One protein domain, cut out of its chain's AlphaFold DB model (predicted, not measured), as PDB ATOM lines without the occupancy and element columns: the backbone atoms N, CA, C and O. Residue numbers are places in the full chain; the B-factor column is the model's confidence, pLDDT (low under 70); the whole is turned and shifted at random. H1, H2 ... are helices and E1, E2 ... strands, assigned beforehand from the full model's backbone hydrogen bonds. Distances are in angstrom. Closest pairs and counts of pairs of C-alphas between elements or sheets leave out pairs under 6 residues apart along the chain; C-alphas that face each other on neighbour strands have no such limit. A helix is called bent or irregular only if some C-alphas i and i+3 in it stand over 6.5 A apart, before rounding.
ATOM      1  N   LYS A   9     135.491 124.368  98.342       94.94
ATOM      2  CA  LYS A   9     134.503 125.441  98.523       94.94
ATOM      3  C   LYS A   9     133.187 124.861  99.006       94.94
ATOM      4  O   LYS A   9     132.617 124.013  98.317       94.94
ATOM      5  N   ILE A  10     132.683 125.379 100.116       95.00
ATOM      6  CA  ILE A  10     131.363 125.063 100.654       95.00
ATOM      7  C   ILE A  10     130.357 126.069 100.094       95.00
ATOM      8  O   ILE A  10     130.548 127.284 100.188       95.00
ATOM      9  N   HIS A  11     129.266 125.558  99.540       93.50
ATOM     10  CA  HIS A  11     128.071 126.334  99.236       93.50
ATOM     11  C   HIS A  11     126.862 125.681  99.889       93.50
ATOM     12  O   HIS A  11     126.871 124.483 100.161       93.50
ATOM     13  N   ILE A  12     125.809 126.461 100.072       91.31
ATOM     14  CA  ILE A  12     124.470 125.978 100.388       91.31
ATOM     15  C   ILE A  12     123.522 126.442  99.288       91.31
ATOM     16  O   ILE A  12     123.720 127.509  98.712       91.31
ATOM     17  N   GLY A  13     122.518 125.644  98.965       88.19
ATOM     18  CA  GLY A  13     121.466 126.021  98.030       88.19
ATOM     19  C   GLY A  13     120.208 125.207  98.277       88.19
ATOM     20  O   GLY A  13     120.134 124.450  99.243       88.19
ATOM     21  N   ILE A  14     119.227 125.370  97.399       82.69
ATOM     22  CA  ILE A  14     117.926 124.712  97.478       82.69
ATOM     23  C   ILE A  14     117.762 123.797  96.263       82.69
ATOM     24  O   ILE A  14     118.139 124.166  95.146       82.69
ATOM     25  N   VAL A  15     117.210 122.599  96.473       76.19
ATOM     26  CA  VAL A  15     116.890 121.678  95.373       76.19
ATOM     27  C   VAL A  15     115.764 122.262  94.518       76.19
ATOM     28  O   VAL A  15     114.707 122.632  95.024       76.19
ATOM     29  N   ASP A  16     115.974 122.315  93.205       64.00
ATOM     30  CA  ASP A  16     114.961 122.761  92.251       64.00
ATOM     31  C   ASP A  16     113.982 121.616  91.929       64.00
ATOM     32  O   ASP A  16     114.158 120.857  90.975       64.00
ATOM     33  N   LYS A  17     112.973 121.432  92.787       57.97
ATOM     34  CA  LYS A  17     111.812 120.564  92.524       57.97
ATOM     35  C   LYS A  17     110.519 121.388  92.529       57.97
ATOM     36  O   LYS A  17     109.578 121.094  93.249       57.97
ATOM     37  N   GLY A  18     110.457 122.414  91.687       49.78
ATOM     38  CA  GLY A  18     109.206 123.085  91.328       49.78
ATOM     39  C   GLY A  18     108.658 124.111  92.342       49.78
ATOM     40  O   GLY A  18     109.015 124.112  93.518       49.78
ATOM     41  N   PRO A  19     107.768 125.012  91.885       42.19
ATOM     42  CA  PRO A  19     107.405 126.259  92.573       42.19
ATOM     43  C   PRO A  19     106.449 126.125  93.779       42.19
ATOM     44  O   PRO A  19     106.010 127.144  94.308       42.19
ATOM     45  N   HIS A  20     106.110 124.908  94.223       44.47
ATOM     46  CA  HIS A  20     105.058 124.671  95.231       44.47
ATOM     47  C   HIS A  20     105.439 123.724  96.383       44.47
ATOM     48  O   HIS A  20     104.562 123.337  97.151       44.47
ATOM     49  N   LEU A  21     106.708 123.331  96.526       50.22
ATOM     50  CA  LEU A  21     107.139 122.469  97.633       50.22
ATOM     51  C   LEU A  21     107.718 123.316  98.769       50.22
ATOM     52  O   LEU A  21     108.918 123.559  98.851       50.22
ATOM     53  N   ASP A  22     106.811 123.795  99.612       51.75
ATOM     54  CA  ASP A  22     107.093 124.161 100.996       51.75
ATOM     55  C   ASP A  22     106.986 122.858 101.816       51.75
ATOM     56  O   ASP A  22     105.960 122.172 101.708       51.75
ATOM     57  N   PRO A  23     108.015 122.432 102.570       64.75
ATOM     58  CA  PRO A  23     109.224 123.166 102.941       64.75
ATOM     59  C   PRO A  23     110.376 123.118 101.923       64.75
ATOM     60  O   PRO A  23     110.564 122.136 101.204       64.75
ATOM     61  N   ALA A  24     111.204 124.171 101.921       71.75
ATOM     62  CA  ALA A  24     112.402 124.259 101.086       71.75
ATOM     63  C   ALA A  24     113.458 123.206 101.481       71.75
ATOM     64  O   ALA A  24     113.931 123.160 102.618       71.75
ATOM     65  N   GLU A  25     113.894 122.392 100.517       77.56
ATOM     66  CA  GLU A  25     114.954 121.399 100.724       77.56
ATOM     67  C   GLU A  25     116.340 122.039 100.559       77.56
ATOM     68  O   GLU A  25     116.848 122.197  99.444       77.56
ATOM     69  N   TYR A  26     116.961 122.410 101.680       81.75
ATOM     70  CA  TYR A  26     118.337 122.900 101.699       81.75
ATOM     71  C   TYR A  26     119.338 121.765 101.491       81.75
ATOM     72  O   TYR A  26     119.176 120.660 102.011       81.75
ATOM     73  N   VAL A  27     120.421 122.070 100.779       84.25
ATOM     74  CA  VAL A  27     121.552 121.167 100.564       84.25
ATOM     75  C   VAL A  27     122.865 121.923 100.688       84.25
ATOM     76  O   VAL A  27     122.984 123.060 100.232       84.25
ATOM     77  N   VAL A  28     123.875 121.280 101.265       89.50
ATOM     78  CA  VAL A  28     125.252 121.778 101.268       89.50
ATOM     79  C   VAL A  28     126.041 121.060 100.190       89.50
ATOM     80  O   VAL A  28     126.012 119.838 100.099       89.50
ATOM     81  N   SER A  29     126.768 121.816  99.379       89.25
ATOM     82  CA  SER A  29     127.659 121.289  98.356       89.25
ATOM     83  C   SER A  29     129.107 121.668  98.609       89.25
ATOM     84  O   SER A  29     129.414 122.851  98.774       89.25
ATOM     85  N   LEU A  30     130.002 120.691  98.548       90.19
ATOM     86  CA  LEU A  30     131.445 120.889  98.580       90.19
ATOM     87  C   LEU A  30     132.015 120.641  97.192       90.19
ATOM     88  O   LEU A  30     131.701 119.633  96.570       90.19
ATOM     89  N   HIS A  31     132.887 121.525  96.723       89.31
ATOM     90  CA  HIS A  31     133.629 121.334  95.477       89.31
ATOM     91  C   HIS A  31     135.115 121.468  95.729       89.31
ATOM     92  O   HIS A  31     135.518 122.490  96.287       89.31
ATOM     93  N   LYS A  32     135.929 120.520  95.255       90.31
ATOM     94  CA  LYS A  32     137.374 120.759  95.203       90.31
ATOM     95  C   LYS A  32     137.685 121.972  94.326       90.31
ATOM     96  O   LYS A  32     136.998 122.232  93.331       90.31
ATOM     97  N   LEU A  33     138.742 122.704  94.671       90.94
ATOM     98  CA  LEU A  33     139.190 123.874  93.913       90.94
ATOM     99  C   LEU A  33     139.684 123.524  92.505       90.94
ATOM    100  O   LEU A  33     139.458 124.301  91.576       90.94
ATOM    101  N   ASP A  34     140.258 122.334  92.325       88.62
ATOM    102  CA  ASP A  34     140.606 121.765  91.014       88.62
ATOM    103  C   ASP A  34     139.390 121.312  90.174       88.62
ATOM    104  O   ASP A  34     139.537 120.923  89.013       88.62
ATOM    105  N   ARG A  35     138.177 121.387  90.742       81.19
ATOM    106  CA  ARG A  35     136.899 120.966  90.144       81.19
ATOM    107  C   ARG A  35     136.811 119.474  89.812       81.19
ATOM    108  O   ARG A  35     135.944 119.088  89.029       81.19
ATOM    109  N   THR A  36     137.677 118.634  90.370       81.00
ATOM    110  CA  THR A  36     137.681 117.186  90.107       81.00
ATOM    111  C   THR A  36     136.556 116.460  90.836       81.00
ATOM    112  O   THR A  36     136.033 115.476  90.315       81.00
ATOM    113  N   VAL A  37     136.163 116.978  92.002       80.81
ATOM    114  CA  VAL A  37     135.254 116.323  92.945       80.81
ATOM    115  C   VAL A  37     134.171 117.281  93.436       80.81
ATOM    116  O   VAL A  37     134.436 118.454  93.720       80.81
ATOM    117  N   CYS A  38     132.953 116.756  93.583       80.75
ATOM    118  CA  CYS A  38     131.867 117.395  94.320       80.75
ATOM    119  C   CYS A  38     131.241 116.427  95.341       80.75
ATOM    120  O   CYS A  38     131.144 115.237  95.059       80.75
ATOM    121  N   HIS A  39     130.803 116.942  96.494       83.31
ATOM    122  CA  HIS A  39     130.019 116.226  97.509       83.31
ATOM    123  C   HIS A  39     128.745 117.017  97.830       83.31
ATOM    124  O   HIS A  39     128.805 118.244  97.897       83.31
ATOM    125  N   LEU A  40     127.608 116.344  98.039       81.75
ATOM    126  CA  LEU A  40     126.348 116.968  98.463       81.75
ATOM    127  C   LEU A  40     125.882 116.306  99.749       81.75
ATOM    128  O   LEU A  40     125.861 115.084  99.888       81.75
ATOM    129  N   PHE A  41     125.457 117.163 100.658       82.00
ATOM    130  CA  PHE A  41     124.928 116.840 101.962       82.00
ATOM    131  C   PHE A  41     123.489 117.335 101.978       82.00
ATOM    132  O   PHE A  41     123.233 118.526 101.791       82.00
ATOM    133  N   PHE A  42     122.550 116.414 102.150       76.62
ATOM    134  CA  PHE A  42     121.123 116.702 102.164       76.62
ATOM    135  C   PHE A  42     120.433 115.785 103.172       76.62
ATOM    136  O   PHE A  42     120.850 114.642 103.368       76.62
ATOM    137  N   ALA A  43     119.391 116.284 103.834       66.81
ATOM    138  CA  ALA A  43     118.543 115.445 104.673       66.81
ATOM    139  C   ALA A  43     117.595 114.634 103.769       66.81
ATOM    140  O   ALA A  43     117.062 115.194 102.809       66.81
ATOM    141  N   PRO A  44     117.382 113.331 104.018       54.41
ATOM    142  CA  PRO A  44     116.420 112.564 103.241       54.41
ATOM    143  C   PRO A  44     115.004 113.143 103.431       54.41
ATOM    144  O   PRO A  44     114.627 113.445 104.567       54.41
ATOM    145  N   PRO A  45     114.200 113.280 102.362       48.66
ATOM    146  CA  PRO A  45     112.797 113.653 102.493       48.66
ATOM    147  C   PRO A  45     112.048 112.518 103.202       48.66
ATOM    148  O   PRO A  45     112.103 111.368 102.762       48.66
ATOM    149  N   SER A  46     111.350 112.802 104.301       46.44
ATOM    150  CA  SER A  46     110.628 111.755 105.030       46.44
ATOM    151  C   SER A  46     109.171 111.596 104.595       46.44
ATOM    152  O   SER A  46     108.416 112.564 104.528       46.44
ATOM    153  N   ARG A  47     108.791 110.334 104.323       42.00
ATOM    154  CA  ARG A  47     107.746 109.556 105.044       42.00
ATOM    155  C   ARG A  47     107.361 108.243 104.351       42.00
ATOM    156  O   ARG A  47     106.652 107.440 104.945       42.00
ATOM    157  N   LYS A  48     107.794 107.989 103.110       44.75
ATOM    158  CA  LYS A  48     107.329 106.815 102.339       44.75
ATOM    159  C   LYS A  48     108.258 105.600 102.326       44.75
ATOM    160  O   LYS A  48     107.829 104.570 101.820       44.75
ATOM    161  N   ASP A  49     109.467 105.676 102.884       39.28
ATOM    162  CA  ASP A  49     110.378 104.524 102.864       39.28
ATOM    163  C   ASP A  49     111.297 104.436 104.104       39.28
ATOM    164  O   ASP A  49     112.366 105.052 104.137       39.28
ATOM    165  N   PRO A  50     110.908 103.679 105.149       38.50
ATOM    166  CA  PRO A  50     111.720 103.477 106.351       38.50
ATOM    167  C   PRO A  50     112.964 102.599 106.118       38.50
ATOM    168  O   PRO A  50     113.770 102.450 107.037       38.50
ATOM    169  N   SER A  51     113.134 102.029 104.916       30.70
ATOM    170  CA  SER A  51     114.320 101.256 104.522       30.70
ATOM    171  C   SER A  51     115.391 102.089 103.804       30.70
ATOM    172  O   SER A  51     116.498 101.606 103.556       30.70
ATOM    173  N   GLY A  52     115.088 103.358 103.504       30.83
ATOM    174  CA  GLY A  52     116.027 104.280 102.880       30.83
ATOM    175  C   GLY A  52     117.211 104.586 103.806       30.83
ATOM    176  O   GLY A  52     117.018 104.725 105.017       30.83
ATOM    177  N   PRO A  53     118.444 104.690 103.279       33.06
ATOM    178  CA  PRO A  53     119.624 104.931 104.097       33.06
ATOM    179  C   PRO A  53     119.462 106.232 104.890       33.06
ATOM    180  O   PRO A  53     119.528 107.333 104.341       33.06
ATOM    181  N   ARG A  54     119.256 106.083 106.205       41.62
ATOM    182  CA  ARG A  54     119.447 107.146 107.191       41.62
ATOM    183  C   ARG A  54     120.878 107.632 107.014       41.62
ATOM    184  O   ARG A  54     121.797 106.846 107.198       41.62
ATOM    185  N   VAL A  55     121.046 108.901 106.652       44.31
ATOM    186  CA  VAL A  55     122.356 109.538 106.482       44.31
ATOM    187  C   VAL A  55     123.156 108.953 105.310       44.31
ATOM    188  O   VAL A  55     123.878 107.969 105.429       44.31
ATOM    189  N   LYS A  56     123.100 109.624 104.162       44.78
ATOM    190  CA  LYS A  56     124.192 109.561 103.188       44.78
ATOM    191  C   LYS A  56     124.506 110.981 102.753       44.78
ATOM    192  O   LYS A  56     123.734 111.585 102.019       44.78
ATOM    193  N   ALA A  57     125.660 111.501 103.170       44.97
ATOM    194  CA  ALA A  57     126.399 112.375 102.272       44.97
ATOM    195  C   ALA A  57     126.565 111.553 100.990       44.97
ATOM    196  O   ALA A  57     127.244 110.523 101.028       44.97
ATOM    197  N   LEU A  58     125.835 111.877  99.917       51.91
ATOM    198  CA  LEU A  58     126.048 111.099  98.706       51.91
ATOM    199  C   LEU A  58     127.457 111.393  98.204       51.91
ATOM    200  O   LEU A  58     127.941 112.529  98.217       51.91
ATOM    201  N   GLU A  59     128.088 110.285  97.845       53.03
ATOM    202  CA  GLU A  59     129.498 110.123  97.566       53.03
ATOM    203  C   GLU A  59     130.007 111.106  96.515       53.03
ATOM    204  O   GLU A  59     129.291 111.544  95.620       53.03
ATOM    205  N   THR A  60     131.292 111.413  96.659       56.44
ATOM    206  CA  THR A  60     132.204 111.978  95.666       56.44
ATOM    207  C   THR A  60     131.750 111.730  94.223       56.44
ATOM    208  O   THR A  60     131.895 110.617  93.723       56.44
ATOM    209  N   TRP A  61     131.281 112.764  93.523       64.31
ATOM    210  CA  TRP A  61     131.048 112.669  92.079       64.31
ATOM    211  C   TRP A  61     132.225 113.230  91.310       64.31
ATOM    212  O   TRP A  61     132.682 114.354  91.572       64.31
ATOM    213  N   GLY A  62     132.672 112.475  90.312       59.81
ATOM    214  CA  GLY A  62     133.593 112.974  89.309       59.81
ATOM    215  C   GLY A  62     132.993 114.156  88.544       59.81
ATOM    216  O   GLY A  62     131.782 114.257  88.336       59.81
ATOM    217  N   ARG A  63     133.861 115.054  88.071       64.81
ATOM    218  CA  ARG A  63     133.516 116.277  87.315       64.81
ATOM    219  C   ARG A  63     132.485 116.098  86.185       64.81
ATOM    220  O   ARG A  63     131.779 117.047  85.853       64.81
ATOM    221  N   ASN A  64     132.417 114.916  85.573       72.44
ATOM    222  CA  ASN A  64     131.584 114.651  84.394       72.44
ATOM    223  C   ASN A  64     130.260 113.938  84.709       72.44
ATOM    224  O   ASN A  64     129.471 113.695  83.796       72.44
ATOM    225  N   GLU A  65     130.005 113.590  85.966       62.66
ATOM    226  CA  GLU A  65     128.805 112.847  86.340       62.66
ATOM    227  C   GLU A  65     127.562 113.746  86.349       62.66
ATOM    228  O   GLU A  65     127.630 114.939  86.660       62.66
ATOM    229  N   ALA A  66     126.394 113.171  86.035       57.94
ATOM    230  CA  ALA A  66     125.111 113.886  86.047       57.94
ATOM    231  C   ALA A  66     124.850 114.589  87.394       57.94
ATOM    232  O   ALA A  66     124.345 115.710  87.436       57.94
ATOM    233  N   ASN A  67     125.314 113.984  88.485       60.59
ATOM    234  CA  ASN A  67     125.190 114.514  89.838       60.59
ATOM    235  C   ASN A  67     126.034 115.773  90.089       60.59
ATOM    236  O   ASN A  67     125.605 116.666  90.820       60.59
ATOM    237  N   HIS A  68     127.173 115.927  89.405       68.81
ATOM    238  CA  HIS A  68     127.945 117.170  89.443       68.81
ATOM    239  C   HIS A  68     127.149 118.342  88.844       68.81
ATOM    240  O   HIS A  68     127.220 119.469  89.341       68.81
ATOM    241  N   ARG A  69     126.332 118.080  87.809       69.62
ATOM    242  CA  ARG A  69     125.438 119.089  87.212       69.62
ATOM    243  C   ARG A  69     124.324 119.505  88.173       69.62
ATOM    244  O   ARG A  69     124.004 120.687  88.226       69.62
ATOM    245  N   HIS A  70     123.783 118.584  88.977       69.31
ATOM    246  CA  HIS A  70     122.775 118.921  89.994       69.31
ATOM    247  C   HIS A  70     123.278 119.967  90.988       69.31
ATOM    248  O   HIS A  70     122.545 120.883  91.345       69.31
ATOM    249  N   CYS A  71     124.553 119.901  91.364       73.81
ATOM    250  CA  CYS A  71     125.136 120.910  92.229       73.81
ATOM    251  C   CYS A  71     125.287 122.294  91.559       73.81
ATOM    252  O   CYS A  71     125.209 123.334  92.225       73.81
ATOM    253  N   ALA A  72     125.512 122.338  90.244       73.00
ATOM    254  CA  ALA A  72     125.542 123.596  89.500       73.00
ATOM    255  C   ALA A  72     124.154 124.257  89.416       73.00
ATOM    256  O   ALA A  72     124.075 125.479  89.367       73.00
ATOM    257  N   ASN A  73     123.088 123.457  89.469       75.94
ATOM    258  CA  ASN A  73     121.706 123.895  89.269       75.94
ATOM    259  C   ASN A  73     120.944 124.186  90.577       75.94
ATOM    260  O   ASN A  73     119.721 124.268  90.560       75.94
ATOM    261  N   LEU A  74     121.632 124.312  91.716       81.06
ATOM    262  CA  LEU A  74     120.971 124.660  92.978       81.06
ATOM    263  C   LEU A  74     120.411 126.086  92.924       81.06
ATOM    264  O   LEU A  74     121.129 127.029  92.580       81.06
ATOM    265  N   ARG A  75     119.151 126.246  93.333       84.50
ATOM    266  CA  ARG A  75     118.508 127.555  93.493       84.50
ATOM    267  C   ARG A  75     119.076 128.266  94.722       84.50
ATOM    268  O   ARG A  75     119.470 127.612  95.686       84.50
ATOM    269  N   ASP A  76     119.130 129.596  94.684       84.19
ATOM    270  CA  ASP A  76     119.632 130.447  95.775       84.19
ATOM    271  C   ASP A  76     121.004 130.002  96.315       84.19
ATOM    272  O   ASP A  76     121.262 130.050  97.518       84.19
ATOM    273  N   LYS A  77     121.890 129.532  95.425       88.62
ATOM    274  CA  LYS A  77     123.211 129.023  95.807       88.62
ATOM    275  C   LYS A  77     124.064 130.143  96.410       88.62
ATOM    276  O   LYS A  77     124.440 131.089  95.720       88.62
ATOM    277  N   LYS A  78     124.417 130.008  97.686       92.31
ATOM    278  CA  LYS A  78     125.254 130.944  98.445       92.31
ATOM    279  C   LYS A  78     126.576 130.296  98.825       92.31
ATOM    280  O   LYS A  78     126.625 129.125  99.199       92.31
ATOM    281  N   PHE A  79     127.658 131.062  98.736       94.56
ATOM    282  CA  PHE A  79     128.956 130.662  99.271       94.56
ATOM    283  C   PHE A  79     128.932 130.728 100.802       94.56
ATOM    284  O   PHE A  79     128.428 131.700 101.355       94.56
ATOM    285  N   VAL A  80     129.479 129.702 101.459       95.50
ATOM    286  CA  VAL A  80     129.593 129.637 102.924       95.50
ATOM    287  C   VAL A  80     131.031 129.946 103.334       95.50
ATOM    288  O   VAL A  80     131.302 130.985 103.921       95.50
ATOM    289  N   ALA A  81     131.967 129.058 102.988       96.62
ATOM    290  CA  ALA A  81     133.372 129.168 103.370       96.62
ATOM    291  C   ALA A  81     134.271 128.268 102.503       96.62
ATOM    292  O   ALA A  81     133.805 127.456 101.698       96.62
ATOM    293  N   TYR A  82     135.583 128.392 102.698       96.44
ATOM    294  CA  TYR A  82     136.554 127.402 102.236       96.44
ATOM    295  C   TYR A  82     136.795 126.350 103.319       96.44
ATOM    296  O   TYR A  82     136.828 126.679 104.501       96.44
ATOM    297  N   LEU A  83     137.033 125.107 102.909       94.88
ATOM    298  CA  LEU A  83     137.341 123.988 103.795       94.88
ATOM    299  C   LEU A  83     138.667 123.364 103.388       94.88
ATOM    300  O   LEU A  83     138.847 123.000 102.225       94.88
ATOM    301  N   ARG A  84     139.590 123.204 104.338       93.75
ATOM    302  CA  ARG A  84     140.856 122.536 104.035       93.75
ATOM    303  C   ARG A  84     140.657 121.041 103.855       93.75
ATOM    304  O   ARG A  84     139.871 120.433 104.578       93.75
ATOM    305  N   TYR A  85     141.444 120.428 102.974       91.44
ATOM    306  CA  TYR A  85     141.385 118.981 102.742       91.44
ATOM    307  C   TYR A  85     141.513 118.165 104.037       91.44
ATOM    308  O   TYR A  85     140.782 117.202 104.253       91.44
ATOM    309  N   ARG A  86     142.400 118.588 104.944       92.62
ATOM    310  CA  ARG A  86     142.608 117.923 106.242       92.62
ATOM    311  C   ARG A  86     141.370 117.949 107.153       92.62
ATOM    312  O   ARG A  86     141.186 117.027 107.940       92.62
ATOM    313  N   ASP A  87     140.530 118.978 107.021       93.06
ATOM    314  CA  ASP A  87     139.341 119.198 107.850       93.06
ATOM    315  C   ASP A  87     138.107 118.485 107.246       93.06
ATOM    316  O   ASP A  87     137.084 118.324 107.910       93.06
ATOM    317  N   PHE A  88     138.215 117.968 106.012       90.38
ATOM    318  CA  PHE A  88     137.136 117.283 105.292       90.38
ATOM    319  C   PHE A  88     136.538 116.102 106.063       90.38
ATOM    320  O   PHE A  88     135.320 115.975 106.160       90.38
ATOM    321  N   ARG A  89     137.379 115.250 106.663       88.94
ATOM    322  CA  ARG A  89     136.889 114.093 107.433       88.94
ATOM    323  C   ARG A  89     136.073 114.515 108.652       88.94
ATOM    324  O   ARG A  89     135.086 113.861 108.968       88.94
ATOM    325  N   LEU A  90     136.487 115.581 109.339       91.00
ATOM    326  CA  LEU A  90     135.748 116.106 110.485       91.00
ATOM    327  C   LEU A  90     134.437 116.757 110.031       91.00
ATOM    328  O   LEU A  90     133.404 116.531 110.651       91.00
ATOM    329  N   PHE A  91     134.457 117.471 108.906       91.19
ATOM    330  CA  PHE A  91     133.262 118.044 108.289       91.19
ATOM    331  C   PHE A  91     132.212 116.970 107.956       91.19
ATOM    332  O   PHE A  91     131.049 117.115 108.317       91.19
ATOM    333  N   CYS A  92     132.614 115.842 107.357       86.69
ATOM    334  CA  CYS A  92     131.707 114.710 107.130       86.69
ATOM    335  C   CYS A  92     131.140 114.140 108.441       86.69
ATOM    336  O   CYS A  92     129.933 113.935 108.542       86.69
ATOM    337  N   LYS A  93     131.980 113.958 109.470       84.88
ATOM    338  CA  LYS A  93     131.533 113.482 110.791       84.88
ATOM    339  C   LYS A  93     130.537 114.429 111.462       84.88
ATOM    340  O   LYS A  93     129.608 113.964 112.113       84.88
ATOM    341  N   CYS A  94     130.704 115.744 111.298       87.12
ATOM    342  CA  CYS A  94     129.746 116.726 111.808       87.12
ATOM    343  C   CYS A  94     128.351 116.478 111.229       87.12
ATOM    344  O   CYS A  94     127.375 116.499 111.972       87.12
ATOM    345  N   PHE A  95     128.260 116.188 109.928       84.31
ATOM    346  CA  PHE A  95     126.990 115.858 109.287       84.31
ATOM    347  C   PHE A  95     126.384 114.569 109.845       84.31
ATOM    348  O   PHE A  95     125.208 114.545 110.189       84.31
ATOM    349  N   GLU A  96     127.195 113.517 109.983       78.69
ATOM    350  CA  GLU A  96     126.763 112.222 110.530       78.69
ATOM    351  C   GLU A  96     126.269 112.318 111.980       78.69
ATOM    352  O   GLU A  96     125.398 111.555 112.386       78.69
ATOM    353  N   SER A  97     126.813 113.262 112.756       76.56
ATOM    354  CA  SER A  97     126.444 113.489 114.157       76.56
ATOM    355  C   SER A  97     125.130 114.250 114.349       76.56
ATOM    356  O   SER A  97     124.605 114.297 115.461       76.56
ATOM    357  N   VAL A  98     124.598 114.871 113.294       73.88
ATOM    358  CA  VAL A  98     123.351 115.633 113.379       73.88
ATOM    359  C   VAL A  98     122.190 114.651 113.292       73.88
ATOM    360  O   VAL A  98     121.958 114.034 112.252       73.88
ATOM    361  N   GLU A  99     121.435 114.518 114.382       62.53
ATOM    362  CA  GLU A  99     120.226 113.697 114.387       62.53
ATOM    363  C   GLU A  99     119.220 114.234 113.360       62.53
ATOM    364  O   GLU A  99     118.784 115.391 113.412       62.53
ATOM    365  N   GLY A 100     118.874 113.375 112.399       56.50
ATOM    366  CA  GLY A 100     117.944 113.662 111.315       56.50
ATOM    367  C   GLY A 100     116.503 113.705 111.803       56.50
ATOM    368  O   GLY A 100     115.707 112.839 111.454       56.50
ATOM    369  N   PHE A 101     116.153 114.709 112.600       52.59
ATOM    370  CA  PHE A 101     114.760 115.125 112.678       52.59
ATOM    371  C   PHE A 101     114.384 115.783 111.345       52.59
ATOM    372  O   PHE A 101     115.204 116.461 110.726       52.59
ATOM    373  N   GLU A 102     113.159 115.533 110.886       52.53
ATOM    374  CA  GLU A 102     112.598 115.881 109.569       52.53
ATOM    375  C   GLU A 102     112.381 117.395 109.394       52.53
ATOM    376  O   GLU A 102     111.298 117.856 109.051       52.53
ATOM    377  N   SER A 103     113.394 118.205 109.684       61.22
ATOM    378  CA  SER A 103     113.326 119.650 109.567       61.22
ATOM    379  C   SER A 103     114.115 120.115 108.351       61.22
ATOM    380  O   SER A 103     115.266 119.719 108.151       61.22
ATOM    381  N   GLN A 104     113.539 121.054 107.592       64.19
ATOM    382  CA  GLN A 104     114.256 121.849 106.585       64.19
ATOM    383  C   GLN A 104     115.529 122.505 107.142       64.19
ATOM    384  O   GLN A 104     116.444 122.856 106.399       64.19
ATOM    385  N   PHE A 105     115.621 122.624 108.468       74.38
ATOM    386  CA  PHE A 105     116.748 123.221 109.155       74.38
ATOM    387  C   PHE A 105     117.886 122.253 109.513       74.38
ATOM    388  O   PHE A 105     118.905 122.702 110.038       74.38
ATOM    389  N   THR A 106     117.784 120.953 109.209       78.81
ATOM    390  CA  THR A 106     118.847 119.966 109.495       78.81
ATOM    391  C   THR A 106     120.191 120.355 108.879       78.81
ATOM    392  O   THR A 106     121.233 120.207 109.515       78.81
ATOM    393  N   ILE A 107     120.184 120.958 107.686       85.12
ATOM    394  CA  ILE A 107     121.407 121.489 107.073       85.12
ATOM    395  C   ILE A 107     122.010 122.649 107.869       85.12
ATOM    396  O   ILE A 107     123.228 122.724 108.007       85.12
ATOM    397  N   PHE A 108     121.194 123.524 108.451       86.94
ATOM    398  CA  PHE A 108     121.711 124.597 109.298       86.94
ATOM    399  C   PHE A 108     122.245 124.063 110.628       86.94
ATOM    400  O   PHE A 108     123.284 124.535 111.076       86.94
ATOM    401  N   ARG A 109     121.627 123.026 111.216       83.50
ATOM    402  CA  ARG A 109     122.201 122.322 112.382       83.50
ATOM    403  C   ARG A 109     123.572 121.747 112.068       83.50
ATOM    404  O   ARG A 109     124.490 121.881 112.865       83.50
ATOM    405  N   PHE A 110     123.717 121.144 110.893       88.06
ATOM    406  CA  PHE A 110     125.000 120.651 110.421       88.06
ATOM    407  C   PHE A 110     126.050 121.765 110.311       88.06
ATOM    408  O   PHE A 110     127.162 121.613 110.820       88.06
ATOM    409  N   LEU A 111     125.703 122.899 109.700       91.50
ATOM    410  CA  LEU A 111     126.621 124.035 109.608       91.50
ATOM    411  C   LEU A 111     127.003 124.579 110.994       91.50
ATOM    412  O   LEU A 111     128.177 124.850 111.230       91.50
ATOM    413  N   TRP A 112     126.058 124.658 111.933       90.75
ATOM    414  CA  TRP A 112     126.333 125.040 113.321       90.75
ATOM    415  C   TRP A 112     127.190 124.015 114.066       90.75
ATOM    416  O   TRP A 112     128.102 124.400 114.789       90.75
ATOM    417  N   ARG A 113     127.017 122.716 113.808       89.12
ATOM    418  CA  ARG A 113     127.921 121.697 114.354       89.12
ATOM    419  C   ARG A 113     129.358 121.889 113.862       89.12
ATOM    420  O   ARG A 113     130.301 121.691 114.618       89.12
ATOM    421  N   CYS A 114     129.536 122.324 112.616       93.06
ATOM    422  CA  CYS A 114     130.858 122.671 112.091       93.06
ATOM    423  C   CYS A 114     131.452 123.926 112.756       93.06
ATOM    424  O   CYS A 114     132.672 124.073 112.773       93.06
ATOM    425  N   VAL A 115     130.622 124.827 113.291       93.56
ATOM    426  CA  VAL A 115     131.085 125.955 114.114       93.56
ATOM    427  C   VAL A 115     131.577 125.457 115.471       93.56
ATOM    428  O   VAL A 115     132.675 125.831 115.882       93.56
ATOM    429  N   ASP A 116     130.814 124.577 116.128       91.25
ATOM    430  CA  ASP A 116     131.198 123.981 117.418       91.25
ATOM    431  C   ASP A 116     132.544 123.243 117.329       91.25
ATOM    432  O   ASP A 116     133.354 123.294 118.251       91.25
ATOM    433  N   GLU A 117     132.810 122.596 116.191       92.69
ATOM    434  CA  GLU A 117     134.056 121.869 115.899       92.69
ATOM    435  C   GLU A 117     135.161 122.767 115.294       92.69
ATOM    436  O   GLU A 117     136.184 122.273 114.815       92.69
ATOM    437  N   HIS A 118     134.971 124.092 115.292       94.06
ATOM    438  CA  HIS A 118     135.922 125.096 114.793       94.06
ATOM    439  C   HIS A 118     136.331 124.949 113.314       94.06
ATOM    440  O   HIS A 118     137.401 125.408 112.902       94.06
ATOM    441  N   ILE A 119     135.477 124.333 112.496       94.19
ATOM    442  CA  ILE A 119     135.653 124.231 111.040       94.19
ATOM    443  C   ILE A 119     135.126 125.490 110.341       94.19
ATOM    444  O   ILE A 119     135.734 125.969 109.384       94.19
ATOM    445  N   LEU A 120     133.993 126.014 110.817       94.88
ATOM    446  CA  LEU A 120     133.348 127.231 110.323       94.88
ATOM    447  C   LEU A 120     133.337 128.317 111.397       94.88
ATOM    448  O   LEU A 120     133.473 128.038 112.588       94.88
ATOM    449  N   ARG A 121     133.140 129.567 110.978       93.44
ATOM    450  CA  ARG A 121     132.869 130.685 111.890       93.44
ATOM    451  C   ARG A 121     131.366 130.926 111.965       93.44
ATOM    452  O   ARG A 121     130.660 130.688 110.987       93.44
ATOM    453  N   GLU A 122     130.891 131.470 113.085       91.50
ATOM    454  CA  GLU A 122     129.475 131.843 113.241       91.50
ATOM    455  C   GLU A 122     128.997 132.737 112.082       91.50
ATOM    456  O   GLU A 122     127.943 132.500 111.497       91.50
ATOM    457  N   GLU A 123     129.813 133.722 111.694       91.31
ATOM    458  CA  GLU A 123     129.542 134.647 110.585       91.31
ATOM    459  C   GLU A 123     129.285 133.933 109.248       91.31
ATOM    460  O   GLU A 123     128.420 134.355 108.480       91.31
ATOM    461  N   ASP A 124     130.009 132.844 108.966       92.38
ATOM    462  CA  ASP A 124     129.883 132.100 107.708       92.38
ATOM    463  C   ASP A 124     128.489 131.454 107.599       92.38
ATOM    464  O   ASP A 124     127.896 131.414 106.520       92.38
ATOM    465  N   VAL A 125     127.944 130.988 108.730       90.12
ATOM    466  CA  VAL A 125     126.612 130.373 108.806       90.12
ATOM    467  C   VAL A 125     125.517 131.439 108.798       90.12
ATOM    468  O   VAL A 125     124.555 131.320 108.037       90.12
ATOM    469  N   TRP A 126     125.684 132.522 109.563       86.62
ATOM    470  CA  TRP A 126     124.714 133.622 109.620       86.62
ATOM    471  C   TRP A 126     124.421 134.241 108.250       86.62
ATOM    472  O   TRP A 126     123.264 134.504 107.933       86.62
ATOM    473  N   ASN A 127     125.441 134.414 107.407       86.56
ATOM    474  CA  ASN A 127     125.294 135.021 106.079       86.56
ATOM    475  C   ASN A 127     124.429 134.204 105.106       86.56
ATOM    476  O   ASN A 127     123.946 134.730 104.097       86.56
ATOM    477  N   VAL A 128     124.248 132.911 105.375       88.06
ATOM    478  CA  VAL A 128     123.522 132.005 104.479       88.06
ATOM    479  C   VAL A 128     122.198 131.506 105.044       88.06
ATOM    480  O   VAL A 128     121.402 130.950 104.284       88.06
TER     481      VAL A 128
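This is residues 9 to 128 of the 146 residues of an uncharacterized protein of Aspergillus puulaauensis (UniProt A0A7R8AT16). A strongly twisted five-stranded sheet has the short helix H1 over one face and H2 and H3 over the other, with the small helix H4 packed on H3 near the edge strand E5. The printed part has 120 residues, with four named helices and five named strands in the order E1 E2 E3 E4 H1 E5 H2 H3 H4. The sheet, in the order E4 E3 E2 E1 E5, is antiparallel, and the class is mixed. The whole is compact, with a radius of gyration of the C-alphas of 13.8 A and spans of 37 by 33 by 28 A.

E1, residues 9 to 14, E2, 26 to 32, E3, 37 to 42, and E4, 58 to 62, form a meander, each strand the antiparallel neighbour of the one before. Within hydrogen-bond range are N 11 and O 29, 2.8 A, N 30 and O 39, 2.8 A, and N 61 and O 38, 2.9 A. H1, residues 66 to 72, is on the sheet; its C-alpha of His 68 is 6.1 A from that of Trp 61, the closest pair with E4. E5, residues 75 to 83, is antiparallel to E1, with N 12 and O 78 at 2.9 A. H2, residues 85 to 96, and H3, 106 to 116, are on the opposite face from H1. H2 touches H3 with residues 91 to 95 alone, opposite ways at a steep tilt of 51 degrees; the closest C-alphas, of Phe 95 and Phe 110, are 5.3 A apart. H4, residues 122 to 126, touches H3, the closest C-alphas being Val 115 and Glu 122, 6.2 A, and only grazes the sheet. Every O i to N i+4 pair is within hydrogen-bond range in H1, H3 and H4, and 6 of 8 in H2.

E1 begins at C-alpha 9 (134.503, 125.441, 98.523). E2 is 20.2 A long, E5 21.8 A, H2 17.9 A and H3 15.2 A. H2 is only just irregular: C-alphas 86 and 89 are 7.0 A apart. H4 ends at C-alpha 126 (124.714, 133.622, 109.620).

The printed part has no cut; the links E1 to E2 and E3 to E4 are long. Residues 16 to 23, 43 to 63, 65 to 70 and 99 to 104 have pLDDT under 70.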